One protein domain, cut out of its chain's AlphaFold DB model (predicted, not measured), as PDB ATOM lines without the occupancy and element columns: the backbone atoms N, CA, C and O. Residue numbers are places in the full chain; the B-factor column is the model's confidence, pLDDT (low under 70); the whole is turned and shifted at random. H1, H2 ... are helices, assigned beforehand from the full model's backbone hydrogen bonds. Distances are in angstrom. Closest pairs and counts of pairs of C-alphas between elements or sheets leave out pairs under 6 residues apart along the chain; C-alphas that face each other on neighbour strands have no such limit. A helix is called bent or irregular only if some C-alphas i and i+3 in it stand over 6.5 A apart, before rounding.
ATOM      1  N   GLU A 165     193.046 179.959 102.596       89.38
ATOM      2  CA  GLU A 165     193.721 179.427 101.414       89.38
ATOM      3  C   GLU A 165     195.149 179.983 101.305       89.38
ATOM      4  O   GLU A 165     196.100 179.224 101.122       89.38
ATOM      5  N   ASN A 166     195.328 181.292 101.517       90.06
ATOM      6  CA  ASN A 166     196.658 181.904 101.546       90.06
ATOM      7  C   ASN A 166     197.514 181.353 102.690       90.06
ATOM      8  O   ASN A 166     198.682 181.029 102.474       90.06
ATOM      9  N   GLU A 167     196.947 181.177 103.883       89.19
ATOM     10  CA  GLU A 167     197.666 180.567 105.004       89.19
ATOM     11  C   GLU A 167     198.142 179.147 104.690       89.19
ATOM     12  O   GLU A 167     199.278 178.797 105.019       89.19
ATOM     13  N   ARG A 168     197.318 178.336 104.013       90.12
ATOM     14  CA  ARG A 168     197.697 176.987 103.558       90.12
ATOM     15  C   ARG A 168     198.836 177.039 102.547       90.12
ATOM     16  O   ARG A 168     199.806 176.292 102.694       90.12
ATOM     17  N   ARG A 169     198.789 177.957 101.577       91.75
ATOM     18  CA  ARG A 169     199.878 178.160 100.604       91.75
ATOM     19  C   ARG A 169     201.194 178.496 101.314       91.75
ATOM     20  O   ARG A 169     202.200 177.829 101.087       91.75
ATOM     21  N   PHE A 170     201.186 179.445 102.253       91.19
ATOM     22  CA  PHE A 170     202.385 179.796 103.027       91.19
ATOM     23  C   PHE A 170     202.867 178.669 103.948       91.19
ATOM     24  O   PHE A 170     204.074 178.448 104.072       91.19
ATOM     25  N   ALA A 171     201.958 177.908 104.558       91.12
ATOM     26  CA  ALA A 171     202.323 176.725 105.331       91.12
ATOM     27  C   ALA A 171     202.979 175.647 104.450       91.12
ATOM     28  O   ALA A 171     203.927 174.990 104.881       91.12
ATOM     29  N   THR A 172     202.534 175.512 103.198       92.94
ATOM     30  CA  THR A 172     203.124 174.587 102.215       92.94
ATOM     31  C   THR A 172     204.556 174.990 101.912       92.94
ATOM     32  O   THR A 172     205.467 174.173 102.021       92.94
ATOM     33  N   VAL A 173     204.770 176.276 101.620       92.94
ATOM     34  CA  VAL A 173     206.100 176.850 101.371       92.94
ATOM     35  C   VAL A 173     207.015 176.629 102.569       92.94
ATOM     36  O   VAL A 173     208.155 176.212 102.385       92.94
ATOM     37  N   ARG A 174     206.522 176.839 103.799       91.38
ATOM     38  CA  ARG A 174     207.280 176.550 105.025       91.38
ATOM     39  C   ARG A 174     207.765 175.102 105.042       91.38
ATOM     40  O   ARG A 174     208.956 174.878 105.228       91.38
ATOM     41  N   ARG A 175     206.877 174.128 104.816       92.19
ATOM     42  CA  ARG A 175     207.247 172.702 104.832       92.19
ATOM     43  C   ARG A 175     208.235 172.344 103.728       92.19
ATOM     44  O   ARG A 175     209.231 171.681 104.001       92.19
ATOM     45  N   VAL A 176     208.004 172.821 102.506       94.06
ATOM     46  CA  VAL A 176     208.928 172.616 101.380       94.06
ATOM     47  C   VAL A 176     210.295 173.238 101.680       94.06
ATOM     48  O   VAL A 176     211.320 172.606 101.447       94.06
ATOM     49  N   SER A 177     210.329 174.441 102.255       92.50
ATOM     50  CA  SER A 177     211.568 175.113 102.652       92.50
ATOM     51  C   SER A 177     212.318 174.346 103.744       92.50
ATOM     52  O   SER A 177     213.539 174.230 103.672       92.50
ATOM     53  N   GLU A 178     211.612 173.808 104.742       91.25
ATOM     54  CA  GLU A 178     212.198 172.976 105.804       91.25
ATOM     55  C   GLU A 178     212.808 171.685 105.220       91.25
ATOM     56  O   GLU A 178     213.942 171.332 105.559       91.25
ATOM     57  N   ILE A 179     212.110 171.027 104.283       94.12
ATOM     58  CA  ILE A 179     212.609 169.846 103.558       94.12
ATOM     59  C   ILE A 179     213.848 170.203 102.731       94.12
ATOM     60  O   ILE A 179     214.886 169.555 102.869       94.12
ATOM     61  N   ASN A 180     213.779 171.261 101.919       94.00
ATOM     62  CA  ASN A 180     214.887 171.709 101.074       94.00
ATOM     63  C   ASN A 180     216.125 172.068 101.897       94.00
ATOM     64  O   ASN A 180     217.238 171.711 101.517       94.00
ATOM     65  N   LEU A 181     215.946 172.725 103.048       91.62
ATOM     66  CA  LEU A 181     217.043 173.024 103.964       91.62
ATOM     67  C   LEU A 181     217.676 171.742 104.524       91.62
ATOM     68  O   LEU A 181     218.902 171.652 104.608       91.62
ATOM     69  N   GLY A 182     216.862 170.748 104.890       93.50
ATOM     70  CA  GLY A 182     217.338 169.438 105.335       93.50
ATOM     71  C   GLY A 182     218.168 168.727 104.264       93.50
ATOM     72  O   GLY A 182     219.290 168.300 104.537       93.50
ATOM     73  N   LEU A 183     217.660 168.679 103.029       95.69
ATOM     74  CA  LEU A 183     218.361 168.099 101.879       95.69
ATOM     75  C   LEU A 183     219.657 168.858 101.564       95.69
ATOM     76  O   LEU A 183     220.701 168.240 101.370       95.69
ATOM     77  N   TYR A 184     219.624 170.193 101.572       94.00
ATOM     78  CA  TYR A 184     220.810 171.020 101.363       94.00
ATOM     79  C   TYR A 184     221.895 170.712 102.398       94.00
ATOM     80  O   TYR A 184     223.047 170.495 102.033       94.00
ATOM     81  N   ARG A 185     221.537 170.642 103.686       92.00
ATOM     82  CA  ARG A 185     222.485 170.314 104.764       92.00
ATOM     83  C   ARG A 185     223.083 168.922 104.607       92.00
ATOM     84  O   ARG A 185     224.271 168.746 104.850       92.00
ATOM     85  N   MET A 186     222.267 167.959 104.192       94.06
ATOM     86  CA  MET A 186     222.691 166.575 104.031       94.06
ATOM     87  C   MET A 186     223.614 166.385 102.823       94.06
ATOM     88  O   MET A 186     224.626 165.701 102.935       94.06
ATOM     89  N   PHE A 187     223.282 166.993 101.680       95.25
ATOM     90  CA  PHE A 187     223.910 166.652 100.403       95.25
ATOM     91  C   PHE A 187     224.820 167.732  99.823       95.25
ATOM     92  O   PHE A 187     225.751 167.391  99.106       95.25
ATOM     93  N   MET A 188     224.578 169.016 100.098       93.19
ATOM     94  CA  MET A 188     225.257 170.125  99.405       93.19
ATOM     95  C   MET A 188     226.158 170.943 100.328       93.19
ATOM     96  O   MET A 188     227.262 171.321  99.938       93.19
ATOM     97  N   GLN A 189     225.730 171.188 101.569       91.88
ATOM     98  CA  GLN A 189     226.464 172.006 102.533       91.88
ATOM     99  C   GLN A 189     227.911 171.537 102.771       91.88
ATOM    100  O   GLN A 189     228.774 172.414 102.853       91.88
ATOM    101  N   PRO A 190     228.228 170.226 102.857       91.75
ATOM    102  CA  PRO A 190     229.612 169.784 103.016       91.75
ATOM    103  C   PRO A 190     230.511 170.233 101.858       91.75
ATOM    104  O   PRO A 190     231.608 170.733 102.095       91.75
ATOM    105  N   PHE A 191     230.023 170.136 100.618       90.56
ATOM    106  CA  PHE A 191     230.759 170.584  99.438       90.56
ATOM    107  C   PHE A 191     230.910 172.101  99.435       90.56
ATOM    108  O   PHE A 191     232.020 172.603  99.299       90.56
ATOM    109  N   VAL A 192     229.824 172.844  99.670       88.00
ATOM    110  CA  VAL A 192     229.875 174.314  99.724       88.00
ATOM    111  C   VAL A 192     230.877 174.789 100.778       88.00
ATOM    112  O   VAL A 192     231.696 175.651 100.479       88.00
ATOM    113  N   ARG A 193     230.879 174.198 101.981       85.88
ATOM    114  CA  ARG A 193     231.847 174.529 103.041       85.88
ATOM    115  C   ARG A 193     233.286 174.172 102.669       85.88
ATOM    116  O   ARG A 193     234.189 174.896 103.063       85.88
ATOM    117  N   ALA A 194     233.503 173.096 101.914       86.62
ATOM    118  CA  ALA A 194     234.839 172.721 101.456       86.62
ATOM    119  C   ALA A 194     235.421 173.725 100.441       86.62
ATOM    120  O   ALA A 194     236.632 173.930 100.415       86.62
ATOM    121  N   PHE A 195     234.574 174.369  99.629       81.88
ATOM    122  CA  PHE A 195     235.000 175.368  98.639       81.88
ATOM    123  C   PHE A 195     234.918 176.820  99.138       81.88
ATOM    124  O   PHE A 195     235.578 177.696  98.580       81.88
ATOM    125  N   ALA A 196     234.139 177.093 100.187       79.19
ATOM    126  CA  ALA A 196     234.001 178.417 100.782       79.19
ATOM    127  C   ALA A 196     235.178 178.723 101.723       79.19
ATOM    128  O   ALA A 196     235.118 178.460 102.922       79.19
ATOM    129  N   ASN A 197     236.252 179.292 101.173       78.50
ATOM    130  CA  ASN A 197     237.374 179.833 101.943       78.50
ATOM    131  C   ASN A 197     237.304 181.373 102.035       78.50
ATOM    132  O   ASN A 197     236.721 182.024 101.167       78.50
ATOM    133  N   GLU A 198     237.891 181.954 103.090       77.56
ATOM    134  CA  GLU A 198     237.882 183.412 103.324       77.56
ATOM    135  C   GLU A 198     238.441 184.222 102.136       77.56
ATOM    136  O   GLU A 198     237.779 185.174 101.722       77.56
ATOM    137  N   PRO A 199     239.565 183.835 101.493       79.75
ATOM    138  CA  PRO A 199     240.074 184.573 100.337       79.75
ATOM    139  C   PRO A 199     239.105 184.597  99.147       79.75
ATOM    140  O   PRO A 199     238.979 185.622  98.475       79.75
ATOM    141  N   ALA A 200     238.407 183.489  98.876       81.44
ATOM    142  CA  ALA A 200     237.406 183.426  97.816       81.44
ATOM    143  C   ALA A 200     236.175 184.273  98.155       81.44
ATOM    144  O   ALA A 200     235.645 184.941  97.268       81.44
ATOM    145  N   ALA A 201     235.743 184.287  99.419       80.69
ATOM    146  CA  ALA A 201     234.635 185.125  99.873       80.69
ATOM    147  C   ALA A 201     234.959 186.624  99.731       80.69
ATOM    148  O   ALA A 201     234.159 187.374  99.168       80.69
ATOM    149  N   ASP A 202     236.157 187.042 100.143       80.75
ATOM    150  CA  ASP A 202     236.636 188.418  99.978       80.75
ATOM    151  C   ASP A 202     236.735 188.818  98.505       80.75
ATOM    152  O   ASP A 202     236.386 189.939  98.122       80.75
ATOM    153  N   TRP A 203     237.215 187.905  97.659       81.94
ATOM    154  CA  TRP A 203     237.313 188.156  96.227       81.94
ATOM    155  C   TRP A 203     235.929 188.298  95.589       81.94
ATOM    156  O   TRP A 203     235.692 189.277  94.884       81.94
ATOM    157  N   LEU A 204     234.994 187.395  95.909       82.75
ATOM    158  CA  LEU A 204     233.596 187.458  95.467       82.75
ATOM    159  C   LEU A 204     232.906 188.754  95.898       82.75
ATOM    160  O   LEU A 204     232.143 189.320  95.118       82.75
ATOM    161  N   HIS A 205     233.190 189.254  97.103       80.25
ATOM    162  CA  HIS A 205     232.658 190.533  97.566       80.25
ATOM    163  C   HIS A 205     233.173 191.704  96.716       80.25
ATOM    164  O   HIS A 205     232.389 192.559  96.308       80.25
ATOM    165  N   LYS A 206     234.476 191.728  96.407       78.75
ATOM    166  CA  LYS A 206     235.101 192.793  95.602       78.75
ATOM    167  C   LYS A 206     234.619 192.801  94.154       78.75
ATOM    168  O   LYS A 206     234.448 193.868  93.581       78.75
ATOM    169  N   VAL A 207     234.378 191.632  93.557       83.62
ATOM    170  CA  VAL A 207     233.873 191.534  92.172       83.62
ATOM    171  C   VAL A 207     232.349 191.577  92.074       83.62
ATOM    172  O   VAL A 207     231.804 191.489  90.974       83.62
ATOM    173  N   ASN A 208     231.645 191.705  93.201       85.12
ATOM    174  CA  ASN A 208     230.194 191.735  93.208       85.12
ATOM    175  C   ASN A 208     229.695 192.935  92.383       85.12
ATOM    176  O   ASN A 208     230.042 194.070  92.714       85.12
ATOM    177  N   PRO A 209     228.857 192.737  91.348       85.44
ATOM    178  CA  PRO A 209     228.393 193.821  90.482       85.44
ATOM    179  C   PRO A 209     227.617 194.922  91.218       85.44
ATOM    180  O   PRO A 209     227.494 196.022  90.687       85.44
ATOM    181  N   THR A 210     227.109 194.666  92.428       84.31
ATOM    182  CA  THR A 210     226.440 195.694  93.240       84.31
ATOM    183  C   THR A 210     227.401 196.542  94.065       84.31
ATOM    184  O   THR A 210     227.042 197.655  94.425       84.31
ATOM    185  N   VAL A 211     228.609 196.052  94.357       82.19
ATOM    186  CA  VAL A 211     229.616 196.742  95.184       82.19
ATOM    187  C   VAL A 211     230.718 197.334  94.310       82.19
ATOM    188  O   VAL A 211     231.129 198.477  94.507       82.19
ATOM    189  N   LEU A 212     231.147 196.576  93.302       84.88
ATOM    190  CA  LEU A 212     232.264 196.893  92.425       84.88
ATOM    191  C   LEU A 212     232.158 198.290  91.790       84.88
ATOM    192  O   LEU A 212     233.155 199.002  91.834       84.88
ATOM    193  N   PRO A 213     231.008 198.760  91.260       86.69
ATOM    194  CA  PRO A 213     230.915 200.122  90.737       86.69
ATOM    195  C   PRO A 213     231.214 201.182  91.800       86.69
ATOM    196  O   PRO A 213     231.907 202.153  91.513       86.69
ATOM    197  N   PHE A 214     230.750 200.992  93.037       82.38
ATOM    198  CA  PHE A 214     231.021 201.935  94.121       82.38
ATOM    199  C   PHE A 214     232.489 201.917  94.530       82.38
ATOM    200  O   PHE A 214     233.028 202.971  94.835       82.38
ATOM    201  N   GLU A 215     233.158 200.763  94.501       82.12
ATOM    202  CA  GLU A 215     234.602 200.695  94.750       82.12
ATOM    203  C   GLU A 215     235.408 201.323  93.604       82.12
ATOM    204  O   GLU A 215     236.294 202.146  93.855       82.12
ATOM    205  N   LEU A 216     235.063 200.999  92.353       85.88
ATOM    206  CA  LEU A 216     235.714 201.516  91.148       85.88
ATOM    207  C   LEU A 216     235.585 203.038  91.032       85.88
ATOM    208  O   LEU A 216     236.571 203.706  90.719       85.88
ATOM    209  N   PHE A 217     234.402 203.586  91.311       85.12
ATOM    210  CA  PHE A 217     234.105 205.019  91.246       85.12
ATOM    211  C   PHE A 217     234.151 205.697  92.628       85.12
ATOM    212  O   PHE A 217     233.370 206.608  92.897       85.12
ATOM    213  N   SER A 218     235.063 205.269  93.508       84.44
ATOM    214  CA  SER A 218     235.286 205.900  94.819       84.44
ATOM    215  C   SER A 218     236.559 206.740  94.883       84.44
ATOM    216  O   SER A 218     237.505 206.535  94.125       84.44
ATOM    217  N   ASP A 219     236.640 207.594  95.906       81.31
ATOM    218  CA  ASP A 219     237.851 208.340  96.280       81.31
ATOM    219  C   ASP A 219     239.034 207.427  96.654       81.31
ATOM    220  O   ASP A 219     240.187 207.867  96.702       81.31
ATOM    221  N   ARG A 220     238.758 206.141  96.928       80.06
ATOM    222  CA  ARG A 220     239.787 205.130  97.195       80.06
ATOM    223  C   ARG A 220     240.527 204.720  95.927       80.06
ATOM    224  O   ARG A 220     241.659 204.262  96.037       80.06
ATOM    225  N   ASN A 221     239.928 204.893  94.748       86.56
ATOM    226  CA  ASN A 221     240.592 204.657  93.474       86.56
ATOM    227  C   ASN A 221     241.421 205.902  93.084       86.56
ATOM    228  O   ASN A 221     240.842 206.943  92.766       86.56
ATOM    229  N   PRO A 222     242.768 205.834  93.048       86.12
ATOM    230  CA  PRO A 222     243.600 206.984  92.691       86.12
ATOM    231  C   PRO A 222     243.289 207.563  91.305       86.12
ATOM    232  O   PRO A 222     243.452 208.766  91.106       86.12
ATOM    233  N   PHE A 223     242.784 206.743  90.376       87.56
ATOM    234  CA  PHE A 223     242.374 207.179  89.039       87.56
ATOM    235  C   PHE A 223     241.098 208.035  89.036       87.56
ATOM    236  O   PHE A 223     240.824 208.709  88.047       87.56
ATOM    237  N   MET A 224     240.347 208.071  90.142       90.44
ATOM    238  CA  MET A 224     239.166 208.925  90.303       90.44
ATOM    239  C   MET A 224     239.491 210.317  90.855       90.44
ATOM    240  O   MET A 224     238.674 211.227  90.724       90.44
ATOM    241  N   LYS A 225     240.694 210.537  91.409       85.25
ATOM    242  CA  LYS A 225     241.102 211.855  91.934       85.25
ATOM    243  C   LYS A 225     241.009 212.980  90.887       85.25
ATOM    244  O   LYS A 225     240.437 214.018  91.215       85.25
ATOM    245  N   PRO A 226     241.466 212.796  89.629       89.75
ATOM    246  CA  PRO A 226     241.296 213.818  88.594       89.75
ATOM    247  C   PRO A 226     239.822 214.096  88.270       89.75
ATOM    248  O   PRO A 226     239.456 215.229  87.971       89.75
ATOM    249  N   GLU A 274     203.993 185.625  91.213       93.56
ATOM    250  CA  GLU A 274     202.740 185.360  91.923       93.56
ATOM    251  C   GLU A 274     201.993 184.174  91.303       93.56
ATOM    252  O   GLU A 274     201.631 183.230  92.005       93.56
ATOM    253  N   LEU A 275     201.829 184.155  89.977       96.12
ATOM    254  CA  LEU A 275     201.171 183.049  89.278       96.12
ATOM    255  C   LEU A 275     201.907 181.723  89.477       96.12
ATOM    256  O   LEU A 275     201.268 180.699  89.719       96.12
ATOM    257  N   MET A 276     203.241 181.728  89.421       96.44
ATOM    258  CA  MET A 276     204.041 180.542  89.730       96.44
ATOM    259  C   MET A 276     203.859 180.095  91.180       96.44
ATOM    260  O   MET A 276     203.685 178.905  91.436       96.44
ATOM    261  N   PHE A 277     203.877 181.033  92.128       95.31
ATOM    262  CA  PHE A 277     203.676 180.743  93.543       95.31
ATOM    263  C   PHE A 277     202.322 180.070  93.773       95.31
ATOM    264  O   PHE A 277     202.261 179.000  94.382       95.31
ATOM    265  N   MET A 278     201.249 180.646  93.228       93.44
ATOM    266  CA  MET A 278     199.911 180.064  93.315       93.44
ATOM    267  C   MET A 278     199.855 178.706  92.607       93.44
ATOM    268  O   MET A 278     199.346 177.738  93.167       93.44
ATOM    269  N   GLY A 279     200.429 178.598  91.407       94.62
ATOM    270  CA  GLY A 279     200.421 177.374  90.607       94.62
ATOM    271  C   GLY A 279     201.178 176.203  91.234       94.62
ATOM    272  O   GLY A 279     200.811 175.055  90.991       94.62
ATOM    273  N   ILE A 280     202.203 176.470  92.048       94.69
ATOM    274  CA  ILE A 280     203.001 175.447  92.736       94.69
ATOM    275  C   ILE A 280     202.405 175.133  94.111       94.69
ATOM    276  O   ILE A 280     202.097 173.981  94.407       94.69
ATOM    277  N   TYR A 281     202.218 176.144  94.964       93.69
ATOM    278  CA  TYR A 281     201.918 175.933  96.385       93.69
ATOM    279  C   TYR A 281     200.425 175.820  96.708       93.69
ATOM    280  O   TYR A 281     200.068 175.437  97.824       93.69
ATOM    281  N   ASN A 282     199.542 176.097  95.744       92.25
ATOM    282  CA  ASN A 282     198.109 175.835  95.885       92.25
ATOM    283  C   ASN A 282     197.697 174.419  95.440       92.25
ATOM    284  O   ASN A 282     196.510 174.111  95.420       92.25
ATOM    285  N   GLN A 283     198.640 173.559  95.042       92.62
ATOM    286  CA  GLN A 283     198.320 172.213  94.560       92.62
ATOM    287  C   GLN A 283     197.902 171.289  95.718       92.62
ATOM    288  O   GLN A 283     198.734 171.024  96.593       92.62
ATOM    289  N   PRO A 284     196.684 170.706  95.709       90.88
ATOM    290  CA  PRO A 284     196.217 169.843  96.800       90.88
ATOM    291  C   PRO A 284     197.118 168.627  97.043       90.88
ATOM    292  O   PRO A 284     197.375 168.258  98.186       90.88
ATOM    293  N   LEU A 285     197.662 168.032  95.973       92.12
ATOM    294  CA  LEU A 285     198.592 166.908  96.082       92.12
ATOM    295  C   LEU A 285     199.873 167.304  96.826       92.12
ATOM    296  O   LEU A 285     200.313 166.575  97.710       92.12
ATOM    297  N   LEU A 286     200.459 168.461  96.499       93.56
ATOM    298  CA  LEU A 286     201.652 168.951  97.189       93.56
ATOM    299  C   LEU A 286     201.359 169.214  98.665       93.56
ATOM    300  O   LEU A 286     202.130 168.783  99.517       93.56
ATOM    301  N   GLN A 287     200.233 169.868  98.961       92.50
ATOM    302  CA  GLN A 287     199.785 170.139 100.328       92.50
ATOM    303  C   GLN A 287     199.655 168.843 101.141       92.50
ATOM    304  O   GLN A 287     200.232 168.736 102.225       92.50
ATOM    305  N   ALA A 288     199.012 167.821 100.569       90.19
ATOM    306  CA  ALA A 288     198.888 166.508 101.191       90.19
ATOM    307  C   ALA A 288     200.253 165.827 101.409       90.19
ATOM    308  O   ALA A 288     200.511 165.308 102.496       90.19
ATOM    309  N   MET A 289     201.153 165.868 100.417       92.50
ATOM    310  CA  MET A 289     202.499 165.280 100.520       92.50
ATOM    311  C   MET A 289     203.342 165.913 101.631       92.50
ATOM    312  O   MET A 289     204.123 165.216 102.276       92.50
ATOM    313  N   VAL A 290     203.181 167.215 101.883       92.31
ATOM    314  CA  VAL A 290     203.896 167.911 102.964       92.31
ATOM    315  C   VAL A 290     203.176 167.843 104.318       92.31
ATOM    316  O   VAL A 290     203.570 168.520 105.270       92.31
ATOM    317  N   GLY A 291     202.131 167.017 104.422       88.25
ATOM    318  CA  GLY A 291     201.409 166.758 105.666       88.25
ATOM    319  C   GLY A 291     200.412 167.848 106.062       88.25
ATOM    320  O   GLY A 291     199.995 167.891 107.220       88.25
ATOM    321  N   LEU A 292     200.022 168.726 105.136       86.69
ATOM    322  CA  LEU A 292     198.882 169.618 105.330       86.69
ATOM    323  C   LEU A 292     197.620 168.839 104.951       86.69
ATOM    324  O   LEU A 292     197.426 168.455 103.799       86.69
ATOM    325  N   ARG A 293     196.804 168.527 105.960       69.06
ATOM    326  CA  ARG A 293     195.546 167.792 105.795       69.06
ATOM    327  C   ARG A 293     194.508 168.659 105.084       69.06
ATOM    328  O   ARG A 293     194.515 169.880 105.237       69.06
TER     329      ARG A 293
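AT A GLANCE: This is residues 165 to 226 and 274 to 293 of the 464 residues of an uncharacterized protein of Syntrophus sp. (in: Bacteria) (UniProt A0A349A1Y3). The model is an open, thin chain of helices: the long helix H1 makes one arm of a wide U, the short helix H2 makes its bottom and H3 its other arm, and from the end of H3 the chain runs on outward through the short helices H4 and H5. Past the cut, H6 packs on residues 169 to 173 of H1, with H7 following nearby, while the stretch from H2 to H5 has few contacts. The printed part has 82 residues, with seven named helices in the order H1 to H7, no named strand, and the class all helix. The whole is extended, with a radius of gyration of the C-alphas of 21.4 A, and spans 66 by 32 by 15 A.

IN THESE COORDINATES: H1, residues 165 to 187, is the longest helix at 32.8 A, from C-alpha 165 at (193.721, 179.427, 101.414) to C-alpha 187 at (223.910, 166.652, 100.403). H2 holds residues 189 to 195 and measures 10.0 A, and H3 holds residues 198 to 206 and measures 12.5 A. H4 is residues 212 to 216, 5.9 A. H5 is residues 222 to 226, 8.3 A, and ends with C-alpha 226 at (241.296, 213.818, 88.594); it is only just irregular, with C-alphas 223 and 226 6.7 A apart. H6, residues 274 to 281, is 10.5 A long, and H7, residues 284 to 289, is 8.6 A long.

HOW THE PARTS SIT: H1 touches H6 with its residues 169 to 173 alone; their closest C-alphas, of Arg 169 and Tyr 281, are 5.2 A apart. Their lines are only just about perpendicular, at 70.2 degrees. H1 and H7 only just touch, with 3 pairs of C-alphas within 8 A, by residues 168 to 172 of H1 alone; the closest, of Thr 172 and Gln 287, are 5.9 A apart. H1 and H7 run the same way at a tilt of 37 degrees, only just steep. H6 and H7 are close but not clearly touching, their closest C-alphas, of Tyr 281 and Gln 287, 7.3 A apart. H1 and H2 meet only through their link. H2 and H3 are apart. H3 and H4 are close but not clearly touching, with the C-alphas of Lys 206 and Leu 212 closest at 5.9 A. H4 and H5 are only just apart, 8.2 A at the closest. In H1, H2, H3, H4, H6 and H7 every O i to N i+4 pair is within hydrogen-bond range; in H5 0 of 1 is, beside 1 of 2 O i to N i+3 pairs.

THE WHOLE: The two C-alphas farthest apart, of Pro 226 and Arg 293, are 67.1 A apart. Residues 227 to 273 are cut out, and C-alphas 226 and 274 are 48.0 A apart across the cut. The links that are printed whole are tight. Residues 193 to 205, 208 to 214 and 218 to 223 stand free. Mean pLDDT of the printed part is 88.4, and residue 293 alone is under 70.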